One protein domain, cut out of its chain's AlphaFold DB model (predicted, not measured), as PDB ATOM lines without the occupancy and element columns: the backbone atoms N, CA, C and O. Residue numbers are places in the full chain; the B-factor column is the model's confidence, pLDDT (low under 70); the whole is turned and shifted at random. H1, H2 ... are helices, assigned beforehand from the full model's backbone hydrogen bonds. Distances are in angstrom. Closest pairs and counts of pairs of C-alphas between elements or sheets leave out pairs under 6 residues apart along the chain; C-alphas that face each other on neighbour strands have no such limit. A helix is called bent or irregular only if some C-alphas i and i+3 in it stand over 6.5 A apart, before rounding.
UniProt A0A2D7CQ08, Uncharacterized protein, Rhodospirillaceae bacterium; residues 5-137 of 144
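AT A GLANCE: This is residues 5 to 137 of the 144 residues of an uncharacterized protein of Rhodospirillaceae bacterium (UniProt A0A2D7CQ08). Three helices, H3, H4 and H5, pack with their lines roughly aligned, their centres in a triangle, H4 running opposite to the other two; H2 and H6 pack on the later part of H3, and H7 crosses H5. At one end of the long axis H1 lies off this body, touching no helix and joined to H2 by a long link. The printed part has 133 residues with seven named helices, H1 to H7 in chain order, and no named strand: the class is all helix. The whole is compact, with a radius of gyration of the C-alphas of 14.8 A, yet elongated in outline, spanning 48 by 30 by 25 A.

HOW THE PARTS SIT: H1, residues 5 to 14, has its centre 22.3 A from the mean of the C-alphas. H2, residues 32 to 44, is apart from H1. H3, residues 58 to 72, is the hub, touching four helices. Residues 39 to 42 of H2 touch residues 67 to 70 of H3 at a steep tilt of 58 degrees; their closest C-alphas, of Phe 42 and Phe 67, are 6.5 A apart. H4, residues 74 to 82, forms a helical hairpin with H3, at a shallow tilt of 26 degrees, opposite ways; the closest C-alphas, of Ala 65 and Ala 80, are 4.0 A apart. H5, residues 95 to 110, touches H3 with residues 97 to 104 alone, the same way at a shallow tilt of 10 degrees; the C-alphas of Leu 62 and Ile 100 are closest, at 6.4 A. H4 and H5 form another helical hairpin, with C-alphas 74 and 108 closest at 6.8 A. H6, residues 116 to 122, touches H2 opposite ways at a tilt of 35.1 degrees, only just steep; C-alphas 36 and 120 are closest, at 5.9 A. H6 is about perpendicular to H3, at 84 degrees, and touches it with C-alphas 70 and 116 closest at 5.5 A. H7, residues 126 to 135, touches residues 99 to 106 of H5 about perpendicular, at 85 degrees; C-alphas 106 and 129 are closest, at 7.2 A. Every O i to N i+4 pair is within hydrogen-bond range in H1, H2, H3, H6 and H7, against 3 of 5 in H4 and 6 of 12 in H5.

IN THESE COORDINATES: H1 begins at C-alpha 5, (54.568, -27.300, 33.115), and measures 14.2 A. H2 measures 18.5 A. H3 measures 21.2 A, from C-alpha 58 at (47.470, -31.530, 18.599). H4, 13.9 A, is irregular: C-alphas 75 and 78 are 7.5 A apart. H5, 24.2 A, is irregular too, with C-alphas 96 and 99 7.0 A apart, and has a kink of 44 degrees near residue 104. H6 measures 9.9 A. H7, 14.2 A, ends at C-alpha 135, (44.418, -51.578, 7.143).

THE WHOLE: The two C-alphas farthest apart, of Gln 14 and Glu 135, are 48.2 A apart. The links H1 to H2, H2 to H3 and H4 to H5 are long, with 17, 13 and 12 residues. The printed part has no cut; its mean pLDDT is 97.2, and no printed residue is under 70.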
ATOM      1  N   TYR A   5      55.262 -26.396  32.186       93.44
ATOM      2  CA  TYR A   5      54.568 -27.300  33.115       93.44
ATOM      3  C   TYR A   5      54.701 -26.889  34.583       93.44
ATOM      4  O   TYR A   5      53.704 -26.737  35.275       93.44
ATOM      5  N   ALA A   6      55.929 -26.649  35.052       95.00
ATOM      6  CA  ALA A   6      56.147 -26.247  36.440       95.00
ATOM      7  C   ALA A   6      55.510 -24.877  36.770       95.00
ATOM      8  O   ALA A   6      54.918 -24.754  37.840       95.00
ATOM      9  N   PRO A   7      55.577 -23.852  35.891       95.50
ATOM     10  CA  PRO A   7      54.790 -22.632  36.069       95.50
ATOM     11  C   PRO A   7      53.279 -22.881  36.144       95.50
ATOM     12  O   PRO A   7      52.631 -22.331  37.026       95.50
ATOM     13  N   GLU A   8      52.733 -23.726  35.264       95.38
ATOM     14  CA  GLU A   8      51.303 -24.052  35.244       95.38
ATOM     15  C   GLU A   8      50.846 -24.730  36.538       95.38
ATOM     16  O   GLU A   8      49.899 -24.263  37.162       95.38
ATOM     17  N   GLN A   9      51.558 -25.763  36.996       95.94
ATOM     18  CA  GLN A   9      51.240 -26.428  38.262       95.94
ATOM     19  C   GLN A   9      51.304 -25.469  39.452       95.94
ATOM     20  O   GLN A   9      50.418 -25.489  40.306       95.94
ATOM     21  N   ARG A  10      52.330 -24.605  39.509       97.25
ATOM     22  CA  ARG A  10      52.443 -23.599  40.574       97.25
ATOM     23  C   ARG A  10      51.262 -22.636  40.562       97.25
ATOM     24  O   ARG A  10      50.702 -22.385  41.623       97.25
ATOM     25  N   LEU A  11      50.876 -22.137  39.389       96.81
ATOM     26  CA  LEU A  11      49.755 -21.209  39.254       96.81
ATOM     27  C   LEU A  11      48.425 -21.872  39.637       96.81
ATOM     28  O   LEU A  11      47.652 -21.288  40.390       96.81
ATOM     29  N   CYS A  12      48.178 -23.104  39.184       97.19
ATOM     30  CA  CYS A  12      46.993 -23.861  39.581       97.19
ATOM     31  C   CYS A  12      46.927 -24.050  41.100       97.19
ATOM     32  O   CYS A  12      45.892 -23.778  41.698       97.19
ATOM     33  N   ASN A  13      48.044 -24.420  41.735       97.31
ATOM     34  CA  ASN A  13      48.112 -24.557  43.188       97.31
ATOM     35  C   ASN A  13      47.846 -23.227  43.916       97.31
ATOM     36  O   ASN A  13      47.099 -23.196  44.886       97.31
ATOM     37  N   GLN A  14      48.412 -22.117  43.429       98.31
ATOM     38  CA  GLN A  14      48.185 -20.780  43.996       98.31
ATOM     39  C   GLN A  14      46.723 -20.330  43.899       98.31
ATOM     40  O   GLN A  14      46.232 -19.654  44.798       98.31
ATOM     41  N   LEU A  15      46.035 -20.699  42.818       97.56
ATOM     42  CA  LEU A  15      44.642 -20.330  42.562       97.56
ATOM     43  C   LEU A  15      43.632 -21.370  43.070       97.56
ATOM     44  O   LEU A  15      42.441 -21.230  42.804       97.56
ATOM     45  N   ASN A  16      44.088 -22.414  43.772       96.38
ATOM     46  CA  ASN A  16      43.263 -23.548  44.197       96.38
ATOM     47  C   ASN A  16      42.484 -24.207  43.032       96.38
ATOM     48  O   ASN A  16      41.351 -24.660  43.183       96.38
ATOM     49  N   ILE A  17      43.099 -24.246  41.847       96.88
ATOM     50  CA  ILE A  17      42.580 -24.934  40.665       96.88
ATOM     51  C   ILE A  17      43.140 -26.354  40.668       96.88
ATOM     52  O   ILE A  17      44.354 -26.560  40.683       96.88
ATOM     53  N   LYS A  18      42.253 -27.348  40.595       97.25
ATOM     54  CA  LYS A  18      42.649 -28.753  40.503       97.25
ATOM     55  C   LYS A  18      43.374 -29.018  39.183       97.25
ATOM     56  O   LYS A  18      42.772 -29.000  38.112       97.25
ATOM     57  N   HIS A  19      44.672 -29.294  39.266       97.06
ATOM     58  CA  HIS A  19      45.492 -29.694  38.123       97.06
ATOM     59  C   HIS A  19      45.461 -31.223  37.977       97.06
ATOM     60  O   HIS A  19      45.741 -31.940  38.936       97.06
ATOM     61  N   ILE A  20      45.053 -31.726  36.807       96.69
ATOM     62  CA  ILE A  20      44.926 -33.164  36.526       96.69
ATOM     63  C   ILE A  20      45.828 -33.526  35.350       96.69
ATOM     64  O   ILE A  20      45.648 -33.025  34.240       96.69
ATOM     65  N   ASP A  21      46.756 -34.451  35.586       95.31
ATOM     66  CA  ASP A  21      47.748 -34.857  34.599       95.31
ATOM     67  C   ASP A  21      47.400 -36.166  33.894       95.31
ATOM     68  O   ASP A  21      47.286 -37.227  34.506       95.31
ATOM     69  N   LEU A  22      47.325 -36.104  32.561       94.69
ATOM     70  CA  LEU A  22      47.147 -37.267  31.696       94.69
ATOM     71  C   LEU A  22      48.338 -37.411  30.748       94.69
ATOM     72  O   LEU A  22      48.598 -36.572  29.883       94.69
ATOM     73  N   SER A  23      49.056 -38.525  30.878       91.00
ATOM     74  CA  SER A  23      50.245 -38.816  30.068       91.00
ATOM     75  C   SER A  23      49.883 -39.283  28.655       91.00
ATOM     76  O   SER A  23      49.909 -40.474  28.349       91.00
ATOM     77  N   LEU A  24      49.582 -38.331  27.769       94.12
ATOM     78  CA  LEU A  24      49.359 -38.573  26.343       94.12
ATOM     79  C   LEU A  24      50.607 -38.217  25.520       94.12
ATOM     80  O   LEU A  24      50.986 -37.045  25.379       94.12
ATOM     81  N   HIS A  25      51.257 -39.232  24.951       94.62
ATOM     82  CA  HIS A  25      52.430 -39.046  24.099       94.62
ATOM     83  C   HIS A  25      52.010 -38.520  22.722       94.62
ATOM     84  O   HIS A  25      51.055 -39.018  22.148       94.62
ATOM     85  N   SER A  26      52.713 -37.540  22.145       93.88
ATOM     86  CA  SER A  26      52.296 -36.979  20.846       93.88
ATOM     87  C   SER A  26      52.587 -37.896  19.659       93.88
ATOM     88  O   SER A  26      51.959 -37.765  18.615       93.88
ATOM     89  N   ARG A  27      53.549 -38.816  19.803       96.38
ATOM     90  CA  ARG A  27      54.027 -39.666  18.701       96.38
ATOM     91  C   ARG A  27      53.788 -41.162  18.872       96.38
ATOM     92  O   ARG A  27      54.240 -41.933  18.045       96.38
ATOM     93  N   ARG A  28      53.167 -41.587  19.969       97.38
ATOM     94  CA  ARG A  28      52.894 -43.004  20.251       97.38
ATOM     95  C   ARG A  28      51.409 -43.141  20.523       97.38
ATOM     96  O   ARG A  28      50.827 -42.220  21.092       97.38
ATOM     97  N   LEU A  29      50.836 -44.272  20.133       98.06
ATOM     98  CA  LEU A  29      49.424 -44.542  20.376       98.06
ATOM     99  C   LEU A  29      49.142 -44.566  21.891       98.06
ATOM    100  O   LEU A  29      50.003 -45.003  22.666       98.06
ATOM    101  N   PRO A  30      47.971 -44.078  22.334       97.38
ATOM    102  CA  PRO A  30      47.664 -44.009  23.751       97.38
ATOM    103  C   PRO A  30      47.548 -45.403  24.364       97.38
ATOM    104  O   PRO A  30      47.018 -46.338  23.769       97.38
ATOM    105  N   LYS A  31      48.005 -45.550  25.607       97.06
ATOM    106  CA  LYS A  31      47.690 -46.757  26.373       97.06
ATOM    107  C   LYS A  31      46.195 -46.766  26.679       97.06
ATOM    108  O   LYS A  31      45.608 -45.722  26.954       97.06
ATOM    109  N   LYS A  32      45.601 -47.961  26.725       97.81
ATOM    110  CA  LYS A  32      44.193 -48.152  27.108       97.81
ATOM    111  C   LYS A  32      43.866 -47.478  28.444       97.81
ATOM    112  O   LYS A  32      42.902 -46.729  28.525       97.81
ATOM    113  N   ALA A  33      44.729 -47.666  29.445       97.56
ATOM    114  CA  ALA A  33      44.585 -47.040  30.760       97.56
ATOM    115  C   ALA A  33      44.517 -45.504  30.690       97.56
ATOM    116  O   ALA A  33      43.724 -44.901  31.400       97.56
ATOM    117  N   THR A  34      45.288 -44.868  29.800       97.62
ATOM    118  CA  THR A  34      45.260 -43.409  29.619       97.62
ATOM    119  C   THR A  34      43.922 -42.926  29.067       97.62
ATOM    120  O   THR A  34      43.433 -41.895  29.515       97.62
ATOM    121  N   LEU A  35      43.316 -43.648  28.114       98.38
ATOM    122  CA  LEU A  35      42.002 -43.269  27.579       98.38
ATOM    123  C   LEU A  35      40.875 -43.516  28.586       98.38
ATOM    124  O   LEU A  35      39.988 -42.678  28.701       98.38
ATOM    125  N   ILE A  36      40.930 -44.621  29.336       98.50
ATOM    126  CA  ILE A  36      39.973 -44.896  30.420       98.50
ATOM    127  C   ILE A  36      40.026 -43.774  31.462       98.50
ATOM    128  O   ILE A  36      38.994 -43.223  31.834       98.50
ATOM    129  N   GLU A  37      41.232 -43.400  31.890       98.31
ATOM    130  CA  GLU A  37      41.424 -42.328  32.862       98.31
ATOM    131  C   GLU A  37      40.961 -40.970  32.316       98.31
ATOM    132  O   GLU A  37      40.320 -40.203  33.026       98.31
ATOM    133  N   MET A  38      41.201 -40.690  31.034       98.19
ATOM    134  CA  MET A  38      40.705 -39.477  30.382       98.19
ATOM    135  C   MET A  38      39.175 -39.387  30.411       98.19
ATOM    136  O   MET A  38      38.636 -38.353  30.798       98.19
ATOM    137  N   VAL A  39      38.478 -40.473  30.064       98.38
ATOM    138  CA  VAL A  39      37.010 -40.534  30.131       98.38
ATOM    139  C   VAL A  39      36.516 -40.369  31.572       98.38
ATOM    140  O   VAL A  39      35.575 -39.619  31.822       98.38
ATOM    141  N   ARG A  40      37.188 -41.001  32.545       98.38
ATOM    142  CA  ARG A  40      36.882 -40.815  33.970       98.38
ATOM    143  C   ARG A  40      36.992 -39.345  34.377       98.38
ATOM    144  O   ARG A  40      36.110 -38.838  35.065       98.38
ATOM    145  N   VAL A  41      38.049 -38.657  33.948       98.12
ATOM    146  CA  VAL A  41      38.267 -37.232  34.232       98.12
ATOM    147  C   VAL A  41      37.184 -36.371  33.591       98.12
ATOM    148  O   VAL A  41      36.646 -35.509  34.274       98.12
ATOM    149  N   PHE A  42      36.797 -36.632  32.339       97.94
ATOM    150  CA  PHE A  42      35.690 -35.908  31.703       97.94
ATOM    151  C   PHE A  42      34.398 -35.996  32.519       97.94
ATOM    152  O   PHE A  42      33.725 -34.987  32.700       97.94
ATOM    153  N   ASN A  43      34.099 -37.167  33.079       97.62
ATOM    154  CA  ASN A  43      32.858 -37.395  33.822       97.62
ATOM    155  C   ASN A  43      32.882 -36.875  35.267       97.62
ATOM    156  O   ASN A  43      31.824 -36.723  35.867       97.62
ATOM    157  N   THR A  44      34.064 -36.656  35.855       97.50
ATOM    158  CA  THR A  44      34.199 -36.414  37.308       97.50
ATOM    159  C   THR A  44      34.924 -35.130  37.685       97.50
ATOM    160  O   THR A  44      34.945 -34.775  38.861       97.50
ATOM    161  N   ALA A  45      35.555 -34.442  36.734       96.94
ATOM    162  CA  ALA A  45      36.230 -33.183  37.011       96.94
ATOM    163  C   ALA A  45      35.231 -32.034  37.203       96.94
ATOM    164  O   ALA A  45      34.218 -31.937  36.504       96.94
ATOM    165  N   ASP A  46      35.575 -31.135  38.123       95.38
ATOM    166  CA  ASP A  46      34.808 -29.928  38.407       95.38
ATOM    167  C   ASP A  46      34.745 -29.026  37.162       95.38
ATOM    168  O   ASP A  46      35.713 -28.907  36.403       95.38
ATOM    169  N   ARG A  47      33.586 -28.403  36.925       95.38
ATOM    170  CA  ARG A  47      33.356 -27.519  35.770       95.38
ATOM    171  C   ARG A  47      33.527 -26.046  36.177       95.38
ATOM    172  O   ARG A  47      33.118 -25.695  37.282       95.38
ATOM    173  N   PRO A  48      34.045 -25.170  35.290       96.00
ATOM    174  CA  PRO A  48      34.511 -25.437  33.922       96.00
ATOM    175  C   PRO A  48      35.880 -26.145  33.862       96.00
ATOM    176  O   PRO A  48      36.719 -25.961  34.737       96.00
ATOM    177  N   ILE A  49      36.124 -26.918  32.791       95.75
ATOM    178  CA  ILE A  49      37.405 -27.612  32.546       95.75
ATOM    179  C   ILE A  49      38.215 -26.866  31.481       95.75
ATOM    180  O   ILE A  49      37.708 -26.601  30.391       95.75
ATOM    181  N   LEU A  50      39.500 -26.620  31.752       96.12
ATOM    182  CA  LEU A  50      40.484 -26.217  30.745       96.12
ATOM    183  C   LEU A  50      41.293 -27.437  30.279       96.12
ATOM    184  O   LEU A  50      42.042 -28.026  31.054       96.12
ATOM    185  N   LEU A  51      41.182 -27.798  28.998       95.31
ATOM    186  CA  LEU A  51      41.976 -28.862  28.375       95.31
ATOM    187  C   LEU A  51      43.147 -28.253  27.604       95.31
ATOM    188  O   LEU A  51      42.930 -27.455  26.694       95.31
ATOM    189  N   LYS A  52      44.388 -28.658  27.897       94.06
ATOM    190  CA  LYS A  52      45.535 -28.278  27.061       94.06
ATOM    191  C   LYS A  52      46.743 -29.194  27.184       94.06
ATOM    192  O   LYS A  52      47.007 -29.807  28.208       94.06
ATOM    193  N   CYS A  53      47.550 -29.209  26.127       94.50
ATOM    194  CA  CYS A  53      48.907 -29.748  26.125       94.50
ATOM    195  C   CYS A  53      49.959 -28.626  26.058       94.50
ATOM    196  O   CYS A  53      49.619 -27.449  26.011       94.50
ATOM    197  N   SER A  54      51.249 -28.972  25.996       93.31
ATOM    198  CA  SER A  54      52.343 -27.987  25.877       93.31
ATOM    199  C   SER A  54      52.162 -26.952  24.760       93.31
ATOM    200  O   SER A  54      52.580 -25.819  24.943       93.31
ATOM    201  N   GLY A  55      51.629 -27.358  23.603       92.19
ATOM    202  CA  GLY A  55      51.511 -26.500  22.420       92.19
ATOM    203  C   GLY A  55      50.081 -26.082  22.096       92.19
ATOM    204  O   GLY A  55      49.865 -25.501  21.045       92.19
ATOM    205  N   GLY A  56      49.098 -26.441  22.925       93.62
ATOM    206  CA  GLY A  56      47.704 -26.028  22.727       93.62
ATOM    207  C   GLY A  56      46.961 -26.619  21.517       93.62
ATOM    208  O   GLY A  56      45.745 -26.531  21.512       93.62
ATOM    209  N   ALA A  57      47.641 -27.261  20.558       95.50
ATOM    210  CA  ALA A  57      47.040 -27.756  19.313       95.50
ATOM    211  C   ALA A  57      46.774 -29.275  19.329       95.50
ATOM    212  O   ALA A  57      45.703 -29.704  19.730       95.50
ATOM    213  N   ASP A  58      47.744 -30.124  18.961       96.44
ATOM    214  CA  ASP A  58      47.470 -31.530  18.599       96.44
ATOM    215  C   ASP A  58      46.749 -32.374  19.662       96.44
ATOM    216  O   ASP A  58      45.658 -32.894  19.441       96.44
ATOM    217  N   ARG A  59      47.363 -32.538  20.838       97.38
ATOM    218  CA  ARG A  59      46.784 -33.355  21.919       97.38
ATOM    219  C   ARG A  59      45.597 -32.664  22.580       97.38
ATOM    220  O   ARG A  59      44.729 -33.348  23.107       97.38
ATOM    221  N   THR A  60      45.574 -31.332  22.549       97.56
ATOM    222  CA  THR A  60      44.442 -30.542  23.033       97.56
ATOM    223  C   THR A  60      43.214 -30.792  22.163       97.56
ATOM    224  O   THR A  60      42.171 -31.150  22.692       97.56
ATOM    225  N   GLY A  61      43.358 -30.694  20.838       97.88
ATOM    226  CA  GLY A  61      42.297 -30.955  19.870       97.88
ATOM    227  C   GLY A  61      41.783 -32.387  19.956       97.88
ATOM    228  O   GLY A  61      40.578 -32.605  19.923       97.88
ATOM    229  N   LEU A  62      42.670 -33.366  20.181       98.50
ATOM    230  CA  LEU A  62      42.241 -34.741  20.448       98.50
ATOM    231  C   LEU A  62      41.411 -34.861  21.725       98.50
ATOM    232  O   LEU A  62      40.355 -35.483  21.703       98.50
ATOM    233  N   ALA A  63      41.885 -34.286  22.832       98.31
ATOM    234  CA  ALA A  63      41.157 -34.326  24.095       98.31
ATOM    235  C   ALA A  63      39.792 -33.631  23.971       98.31
ATOM    236  O   ALA A  63      38.804 -34.171  24.449       98.31
ATOM    237  N   ALA A  64      39.719 -32.495  23.270       98.38
ATOM    238  CA  ALA A  64      38.469 -31.791  22.995       98.38
ATOM    239  C   ALA A  64      37.518 -32.616  22.110       98.38
ATOM    240  O   ALA A  64      36.333 -32.720  22.415       98.38
ATOM    241  N   ALA A  65      38.027 -33.265  21.059       98.69
ATOM    242  CA  ALA A  65      37.233 -34.153  20.211       98.69
ATOM    243  C   ALA A  65      36.647 -35.331  21.007       98.69
ATOM    244  O   ALA A  65      35.462 -35.634  20.896       98.69
ATOM    245  N   LEU A  66      37.467 -35.983  21.837       98.69
ATOM    246  CA  LEU A  66      37.020 -37.088  22.690       98.69
ATOM    247  C   LEU A  66      36.066 -36.619  23.795       98.69
ATOM    248  O   LEU A  66      35.160 -37.363  24.151       98.69
ATOM    249  N   PHE A  67      36.242 -35.400  24.312       98.62
ATOM    250  CA  PHE A  67      35.315 -34.799  25.265       98.62
ATOM    251  C   PHE A  67      33.916 -34.650  24.654       98.62
ATOM    252  O   PHE A  67      32.948 -35.119  25.243       98.62
ATOM    253  N   LEU A  68      33.821 -34.085  23.444       98.69
ATOM    254  CA  LEU A  68      32.547 -33.928  22.735       98.69
ATOM    255  C   LEU A  68      31.867 -35.276  22.466       98.69
ATOM    256  O   LEU A  68      30.684 -35.430  22.744       98.69
ATOM    257  N   LEU A  69      32.624 -36.274  22.001       98.81
ATOM    258  CA  LEU A  69      32.102 -37.625  21.762       98.81
ATOM    259  C   LEU A  69      31.638 -38.330  23.045       98.81
ATOM    260  O   LEU A  69      30.734 -39.161  23.003       98.81
ATOM    261  N   ASN A  70      32.278 -38.042  24.179       98.56
ATOM    262  CA  ASN A  70      31.888 -38.591  25.472       98.56
ATOM    263  C   ASN A  70      30.612 -37.939  26.015       98.56
ATOM    264  O   ASN A  70      29.739 -38.643  26.506       98.56
ATOM    265  N   GLU A  71      30.536 -36.610  25.945       98.06
ATOM    266  CA  GLU A  71      29.448 -35.814  26.519       98.06
ATOM    267  C   GLU A  71      28.172 -35.881  25.666       98.06
ATOM    268  O   GLU A  71      27.073 -35.975  26.204       98.06
ATOM    269  N   TYR A  72      28.317 -35.862  24.337       98.00
ATOM    270  CA  TYR A  72      27.201 -35.681  23.401       98.00
ATOM    271  C   TYR A  72      26.966 -36.867  22.456       98.00
ATOM    272  O   TYR A  72      26.073 -36.801  21.617       98.00
ATOM    273  N   GLY A  73      27.737 -37.951  22.578       97.88
ATOM    274  CA  GLY A  73      27.550 -39.158  21.770       97.88
ATOM    275  C   GLY A  73      28.203 -39.113  20.386       97.88
ATOM    276  O   GLY A  73      28.946 -38.190  20.033       97.88
ATOM    277  N   ILE A  74      27.968 -40.170  19.601       97.88
ATOM    278  CA  ILE A  74      28.616 -40.370  18.295       97.88
ATOM    279  C   ILE A  74      28.100 -39.394  17.234       97.88
ATOM    280  O   ILE A  74      28.823 -39.043  16.302       97.88
ATOM    281  N   GLU A  75      26.878 -38.904  17.404       97.69
ATOM    282  CA  GLU A  75      26.222 -37.910  16.562       97.69
ATOM    283  C   GLU A  75      27.027 -36.606  16.502       97.69
ATOM    284  O   GLU A  75      27.014 -35.927  15.480       97.69
ATOM    285  N   CYS A  76      27.803 -36.307  17.552       98.00
ATOM    286  CA  CYS A  76      28.684 -35.143  17.652       98.00
ATOM    287  C   CYS A  76      30.048 -35.336  16.946       98.00
ATOM    288  O   CYS A  76      30.978 -34.536  17.095       98.00
ATOM    289  N   LEU A  77      30.225 -36.419  16.177       98.50
ATOM    290  CA  LEU A  77      31.455 -36.664  15.422       98.50
ATOM    291  C   LEU A  77      31.838 -35.507  14.479       98.50
ATOM    292  O   LEU A  77      33.030 -35.180  14.447       98.50
ATOM    293  N   PRO A  78      30.920 -34.869  13.722       98.50
ATOM    294  CA  PRO A  78      31.275 -33.735  12.874       98.50
ATOM    295  C   PRO A  78      31.954 -32.610  13.662       98.50
ATOM    296  O   PRO A  78      33.028 -32.161  13.260       98.50
ATOM    297  N   GLU A  79      31.390 -32.203  14.801       98.56
ATOM    298  CA  GLU A  79      31.906 -31.175  15.711       98.56
ATOM    299  C   GLU A  79      33.221 -31.603  16.366       98.56
ATOM    300  O   GLU A  79      34.170 -30.814  16.429       98.56
ATOM    301  N   ALA A  80      33.318 -32.867  16.788       98.56
ATOM    302  CA  ALA A  80      34.538 -33.446  17.335       98.56
ATOM    303  C   ALA A  80      35.697 -33.371  16.333       98.56
ATOM    304  O   ALA A  80      36.807 -32.966  16.681       98.56
ATOM    305  N   LEU A  81      35.445 -33.681  15.058       98.50
ATOM    306  CA  LEU A  81      36.451 -33.563  14.003       98.50
ATOM    307  C   LEU A  81      36.835 -32.105  13.709       98.50
ATOM    308  O   LEU A  81      37.949 -31.866  13.236       98.50
ATOM    309  N   GLN A  82      35.982 -31.119  14.019       98.25
ATOM    310  CA  GLN A  82      36.348 -29.706  13.870       98.25
ATOM    311  C   GLN A  82      37.450 -29.274  14.842       98.25
ATOM    312  O   GLN A  82      38.262 -28.427  14.472       98.25
ATOM    313  N   GLN A  83      37.545 -29.901  16.021       98.06
ATOM    314  CA  GLN A  83      38.601 -29.630  17.013       98.06
ATOM    315  C   GLN A  83      40.011 -29.985  16.505       98.06
ATOM    316  O   GLN A  83      41.016 -29.645  17.124       98.06
ATOM    317  N   LEU A  84      40.092 -30.670  15.361       97.81
ATOM    318  CA  LEU A  84      41.319 -31.102  14.698       97.81
ATOM    319  C   LEU A  84      41.576 -30.321  13.393       97.81
ATOM    320  O   LEU A  84      42.326 -30.779  12.533       97.81
ATOM    321  N   LYS A  85      40.947 -29.155  13.198       97.44
ATOM    322  CA  LYS A  85      41.195 -28.293  12.029       97.44
ATOM    323  C   LYS A  85      42.480 -27.475  12.176       97.44
ATOM    324  O   LYS A  85      42.873 -27.075  13.271       97.44
ATOM    325  N   PHE A  86      43.091 -27.147  11.037       97.31
ATOM    326  CA  PHE A  86      44.215 -26.210  10.993       97.31
ATOM    327  C   PHE A  86      43.811 -24.797  11.439       97.31
ATOM    328  O   PHE A  86      44.523 -24.176  12.209       97.31
ATOM    329  N   PHE A  87      42.661 -24.285  11.008       96.19
ATOM    330  CA  PHE A  87      42.142 -22.998  11.476       96.19
ATOM    331  C   PHE A  87      40.779 -23.222  12.142       96.19
ATOM    332  O   PHE A  87      39.954 -23.930  11.555       96.19
ATOM    333  N   PRO A  88      40.526 -22.681  13.351       95.31
ATOM    334  CA  PRO A  88      41.372 -21.769  14.142       95.31
ATOM    335  C   PRO A  88      42.371 -22.457  15.102       95.31
ATOM    336  O   PRO A  88      43.107 -21.771  15.803       95.31
ATOM    337  N   TYR A  89      42.410 -23.793  15.168       95.50
ATOM    338  CA  TYR A  89      43.095 -24.527  16.251       95.50
ATOM    339  C   TYR A  89      44.578 -24.851  16.012       95.50
ATOM    340  O   TYR A  89      45.232 -25.437  16.874       95.50
ATOM    341  N   LEU A  90      45.115 -24.495  14.845       95.75
ATOM    342  CA  LEU A  90      46.503 -24.727  14.431       95.75
ATOM    343  C   LEU A  90      46.932 -26.201  14.506       95.75
ATOM    344  O   LEU A  90      48.111 -26.499  14.705       95.75
ATOM    345  N   HIS A  91      45.997 -27.145  14.323       95.88
ATOM    346  CA  HIS A  91      46.339 -28.565  14.252       95.88
ATOM    347  C   HIS A  91      47.098 -28.862  12.952       95.88
ATOM    348  O   HIS A  91      46.506 -29.025  11.884       95.88
ATOM    349  N   PHE A  92      48.426 -28.926  13.049       96.44
ATOM    350  CA  PHE A  92      49.328 -29.197  11.931       96.44
ATOM    351  C   PHE A  92      50.362 -30.272  12.318       96.44
ATOM    352  O   PHE A  92      51.542 -29.975  12.539       96.44
ATOM    353  N   PRO A  93      49.930 -31.541  12.455       95.81
ATOM    354  CA  PRO A  93      50.758 -32.600  13.020       95.81
ATOM    355  C   PRO A  93      51.908 -33.007  12.088       95.81
ATOM    356  O   PRO A  93      51.729 -33.237  10.885       95.81
ATOM    357  N   ARG A  94      53.103 -33.221  12.660       96.00
ATOM    358  CA  ARG A  94      54.215 -33.874  11.942       96.00
ATOM    359  C   ARG A  94      53.871 -35.331  11.634       96.00
ATOM    360  O   ARG A  94      52.984 -35.902  12.259       96.00
ATOM    361  N   LYS A  95      54.639 -35.967  10.736       96.31
ATOM    362  CA  LYS A  95      54.445 -37.362  10.278       96.31
ATOM    363  C   LYS A  95      53.956 -38.312  11.385       96.31
ATOM    364  O   LYS A  95      52.839 -38.804  11.297       96.31
ATOM    365  N   HIS A  96      54.742 -38.494  12.450       97.12
ATOM    366  CA  HIS A  96      54.435 -39.439  13.536       97.12
ATOM    367  C   HIS A  96      53.398 -38.940  14.560       97.12
ATOM    368  O   HIS A  96      53.212 -39.574  15.590       97.12
ATOM    369  N   GLN A  97      52.765 -37.792  14.332       97.50
ATOM    370  CA  GLN A  97      51.666 -37.267  15.150       97.50
ATOM    371  C   GLN A  97      50.320 -37.383  14.426       97.50
ATOM    372  O   GLN A  97      49.283 -37.151  15.038       97.50
ATOM    373  N   ARG A  98      50.316 -37.735  13.133       98.00
ATOM    374  CA  ARG A  98      49.104 -37.764  12.301       98.00
ATOM    375  C   ARG A  98      48.068 -38.773  12.797       98.00
ATOM    376  O   ARG A  98      46.883 -38.533  12.600       98.00
ATOM    377  N   TRP A  99      48.486 -39.817  13.527       98.12
ATOM    378  CA  TRP A  99      47.585 -40.769  14.195       98.12
ATOM    379  C   TRP A  99      46.513 -40.073  15.054       98.12
ATOM    380  O   TRP A  99      45.402 -40.585  15.186       98.12
ATOM    381  N   ILE A 100      46.825 -38.890  15.602       98.12
ATOM    382  CA  ILE A 100      45.936 -38.106  16.466       98.12
ATOM    383  C   ILE A 100      44.593 -37.832  15.783       98.12
ATOM    384  O   ILE A 100      43.543 -38.055  16.383       98.12
ATOM    385  N   ALA A 101      44.617 -37.422  14.515       97.44
ATOM    386  CA  ALA A 101      43.402 -37.090  13.783       97.44
ATOM    387  C   ALA A 101      42.530 -38.321  13.469       97.44
ATOM    388  O   ALA A 101      41.367 -38.191  13.079       97.44
ATOM    389  N   HIS A 102      43.081 -39.525  13.619       98.38
ATOM    390  CA  HIS A 102      42.421 -40.769  13.249       98.38
ATOM    391  C   HIS A 102      41.715 -41.451  14.423       98.38
ATOM    392  O   HIS A 102      40.802 -42.233  14.182       98.38
ATOM    393  N   LEU A 103      42.054 -41.136  15.678       98.75
ATOM    394  CA  LEU A 103      41.444 -41.802  16.836       98.75
ATOM    395  C   LEU A 103      39.918 -41.566  16.955       98.75
ATOM    396  O   LEU A 103      39.206 -42.549  17.157       98.75
ATOM    397  N   PRO A 104      39.369 -40.347  16.749       98.69
ATOM    398  CA  PRO A 104      37.914 -40.147  16.723       98.69
ATOM    399  C   PRO A 104      37.216 -40.925  15.596       98.69
ATOM    400  O   PRO A 104      36.129 -41.463  15.784       98.69
ATOM    401  N   ARG A 105      37.869 -41.045  14.430       98.62
ATOM    402  CA  ARG A 105      37.356 -41.832  13.294       98.62
ATOM    403  C   ARG A 105      37.389 -43.330  13.580       98.62
ATOM    404  O   ARG A 105      36.463 -44.040  13.214       98.62
ATOM    405  N   TYR A 106      38.428 -43.801  14.266       98.75
ATOM    406  CA  TYR A 106      38.525 -45.189  14.702       98.75
ATOM    407  C   TYR A 106      37.430 -45.542  15.713       98.75
ATOM    408  O   TYR A 106      36.806 -46.596  15.585       98.75
ATOM    409  N   PHE A 107      37.142 -44.649  16.667       98.75
ATOM    410  CA  PHE A 107      35.980 -44.792  17.544       98.75
ATOM    411  C   PHE A 107      34.690 -44.904  16.722       98.75
ATOM    412  O   PHE A 107      33.990 -45.905  16.836       98.75
ATOM    413  N   ALA A 108      34.439 -43.963  15.808       98.44
ATOM    414  CA  ALA A 108      33.257 -43.983  14.945       98.44
ATOM    415  C   ALA A 108      33.120 -45.256  14.092       98.44
ATOM    416  O   ALA A 108      32.022 -45.761  13.902       98.44
ATOM    417  N   ALA A 109      34.225 -45.818  13.607       98.31
ATOM    418  CA  ALA A 109      34.196 -47.040  12.808       98.31
ATOM    419  C   ALA A 109      33.951 -48.312  13.642       98.31
ATOM    420  O   ALA A 109      33.582 -49.350  13.096       98.31
ATOM    421  N   THR A 110      34.198 -48.273  14.957       98.38
ATOM    422  CA  THR A 110      34.260 -49.490  15.787       98.38
ATOM    423  C   THR A 110      33.404 -49.450  17.054       98.38
ATOM    424  O   THR A 110      33.365 -50.449  17.776       98.38
ATOM    425  N   HIS A 111      32.694 -48.349  17.333       97.81
ATOM    426  CA  HIS A 111      31.923 -48.198  18.570       97.81
ATOM    427  C   HIS A 111      30.804 -49.242  18.710       97.81
ATOM    428  O   HIS A 111      30.655 -49.810  19.795       97.81
ATOM    429  N   ARG A 112      30.087 -49.589  17.626       95.31
ATOM    430  CA  ARG A 112      28.953 -50.541  17.642       95.31
ATOM    431  C   ARG A 112      28.001 -50.232  18.809       95.31
ATOM    432  O   ARG A 112      27.922 -51.023  19.758       95.31
ATOM    433  N   ASP A 113      27.444 -49.022  18.777       95.56
ATOM    434  CA  ASP A 113      26.509 -48.436  19.755       95.56
ATOM    435  C   ASP A 113      27.033 -48.291  21.192       95.56
ATOM    436  O   ASP A 113      26.283 -48.003  22.120       95.56
ATOM    437  N   LYS A 114      28.342 -48.458  21.409       98.12
ATOM    438  CA  LYS A 114      28.957 -48.216  22.720       98.12
ATOM    439  C   LYS A 114      29.220 -46.736  22.930       98.12
ATOM    440  O   LYS A 114      29.683 -46.041  22.024       98.12
ATOM    441  N   THR A 115      29.044 -46.309  24.176       98.31
ATOM    442  CA  THR A 115      29.602 -45.053  24.681       98.31
ATOM    443  C   THR A 115      31.129 -45.059  24.551       98.31
ATOM    444  O   THR A 115      31.760 -46.122  24.478       98.31
ATOM    445  N   LEU A 116      31.760 -43.880  24.582       98.50
ATOM    446  CA  LEU A 116      33.223 -43.803  24.591       98.50
ATOM    447  C   LEU A 116      33.819 -44.535  25.810       98.50
ATOM    448  O   LEU A 116      34.840 -45.219  25.692       98.50
ATOM    449  N   ALA A 117      33.150 -44.468  26.966       98.31
ATOM    450  CA  ALA A 117      33.537 -45.181  28.182       98.31
ATOM    451  C   ALA A 117      33.541 -46.707  28.000       98.31
ATOM    452  O   ALA A 117      34.521 -47.373  28.340       98.31
ATOM    453  N   ASP A 118      32.479 -47.276  27.431       98.50
ATOM    454  CA  ASP A 118      32.403 -48.715  27.171       98.50
ATOM    455  C   ASP A 118      33.385 -49.152  26.091       98.50
ATOM    456  O   ASP A 118      34.036 -50.192  26.207       98.50
ATOM    457  N   TRP A 119      33.512 -48.359  25.029       98.62
ATOM    458  CA  TRP A 119      34.401 -48.669  23.922       98.62
ATOM    459  C   TRP A 119      35.871 -48.665  24.350       98.62
ATOM    460  O   TRP A 119      36.603 -49.604  24.029       98.62
ATOM    461  N   THR A 120      36.300 -47.671  25.136       98.12
ATOM    462  CA  THR A 120      37.675 -47.624  25.667       98.12
ATOM    463  C   THR A 120      37.984 -48.822  26.566       98.12
ATOM    464  O   THR A 120      39.109 -49.325  26.556       98.12
ATOM    465  N   GLN A 121      36.993 -49.337  27.298       98.06
ATOM    466  CA  GLN A 121      37.146 -50.504  28.168       98.06
ATOM    467  C   GLN A 121      37.083 -51.843  27.428       98.06
ATOM    468  O   GLN A 121      37.828 -52.760  27.773       98.06
ATOM    469  N   LYS A 122      36.216 -51.990  26.426       97.81
ATOM    470  CA  LYS A 122      35.890 -53.300  25.832       97.81
ATOM    471  C   LYS A 122      36.509 -53.525  24.455       97.81
ATOM    472  O   LYS A 122      36.759 -54.667  24.091       97.81
ATOM    473  N   VAL A 123      36.764 -52.460  23.697       97.81
ATOM    474  CA  VAL A 123      37.168 -52.545  22.282       97.81
ATOM    475  C   VAL A 123      38.575 -52.001  22.070       97.81
ATOM    476  O   VAL A 123      39.398 -52.638  21.409       97.81
ATOM    477  N   TYR A 124      38.874 -50.838  22.652       98.56
ATOM    478  CA  TYR A 124      40.147 -50.174  22.429       98.56
ATOM    479  C   TYR A 124      41.328 -50.976  22.990       98.56
ATOM    480  O   TYR A 124      41.413 -51.290  24.182       98.56
ATOM    481  N   SER A 125      42.310 -51.206  22.126       98.19
ATOM    482  CA  SER A 125      43.692 -51.486  22.493       98.19
ATOM    483  C   SER A 125      44.599 -50.736  21.516       98.19
ATOM    484  O   SER A 125      44.223 -50.488  20.369       98.19
ATOM    485  N   HIS A 126      45.802 -50.365  21.955       96.88
ATOM    486  CA  HIS A 126      46.766 -49.710  21.067       96.88
ATOM    487  C   HIS A 126      47.155 -50.621  19.889       96.88
ATOM    488  O   HIS A 126      47.398 -50.116  18.800       96.88
ATOM    489  N   THR A 127      47.135 -51.944  20.081       97.94
ATOM    490  CA  THR A 127      47.348 -52.945  19.025       97.94
ATOM    491  C   THR A 127      46.222 -52.946  17.994       97.94
ATOM    492  O   THR A 127      46.493 -52.839  16.805       97.94
ATOM    493  N   ASN A 128      44.956 -52.995  18.423       98.12
ATOM    494  CA  ASN A 128      43.819 -52.983  17.496       98.12
ATOM    495  C   ASN A 128      43.757 -51.665  16.718       98.12
ATOM    496  O   ASN A 128      43.455 -51.663  15.528       98.12
ATOM    497  N   PHE A 129      44.091 -50.547  17.371       98.50
ATOM    498  CA  PHE A 129      44.173 -49.261  16.692       98.50
ATOM    499  C   PHE A 129      45.338 -49.211  15.693       98.50
ATOM    500  O   PHE A 129      45.155 -48.723  14.583       98.50
ATOM    501  N   ALA A 130      46.512 -49.750  16.042       98.44
ATOM    502  CA  ALA A 130      47.632 -49.874  15.108       98.44
ATOM    503  C   ALA A 130      47.258 -50.708  13.873       98.44
ATOM    504  O   ALA A 130      47.534 -50.285  12.754       98.44
ATOM    505  N   ASN A 131      46.582 -51.845  14.069       98.44
ATOM    506  CA  ASN A 131      46.113 -52.699  12.975       98.44
ATOM    507  C   ASN A 131      45.130 -51.951  12.071       98.44
ATOM    508  O   ASN A 131      45.330 -51.911  10.862       98.44
ATOM    509  N   TRP A 132      44.145 -51.270  12.661       98.50
ATOM    510  CA  TRP A 132      43.193 -50.457  11.906       98.50
ATOM    511  C   TRP A 132      43.889 -49.347  11.106       98.50
ATOM    512  O   TRP A 132      43.536 -49.098   9.956       98.50
ATOM    513  N   LEU A 133      44.911 -48.693  11.670       98.50
ATOM    514  CA  LEU A 133      45.704 -47.708  10.931       98.50
ATOM    515  C   LEU A 133      46.422 -48.353   9.735       98.50
ATOM    516  O   LEU A 133      46.396 -47.782   8.647       98.50
ATOM    517  N   CYS A 134      47.028 -49.530   9.901       98.25
ATOM    518  CA  CYS A 134      47.664 -50.257   8.798       98.25
ATOM    519  C   CYS A 134      46.658 -50.642   7.702       98.25
ATOM    520  O   CYS A 134      46.907 -50.360   6.533       98.25
ATOM    521  N   GLU A 135      45.502 -51.202   8.070       98.38
ATOM    522  CA  GLU A 135      44.418 -51.578   7.143       98.38
ATOM    523  C   GLU A 135      43.887 -50.383   6.336       98.38
ATOM    524  O   GLU A 135      43.424 -50.541   5.209       98.38
ATOM    525  N   ASN A 136      43.993 -49.172   6.889       98.25
ATOM    526  CA  ASN A 136      43.569 -47.930   6.245       98.25
ATOM    527  C   ASN A 136      44.721 -47.179   5.545       98.25
ATOM    528  O   ASN A 136      44.567 -46.005   5.214       98.25
ATOM    529  N   ASN A 137      45.866 -47.829   5.298       97.94
ATOM    530  CA  ASN A 137      47.050 -47.236   4.655       97.94
ATOM    531  C   ASN A 137      47.650 -46.036   5.420       97.94
ATOM    532  O   ASN A 137      48.221 -45.117   4.833       97.94
TER     533      ASN A 137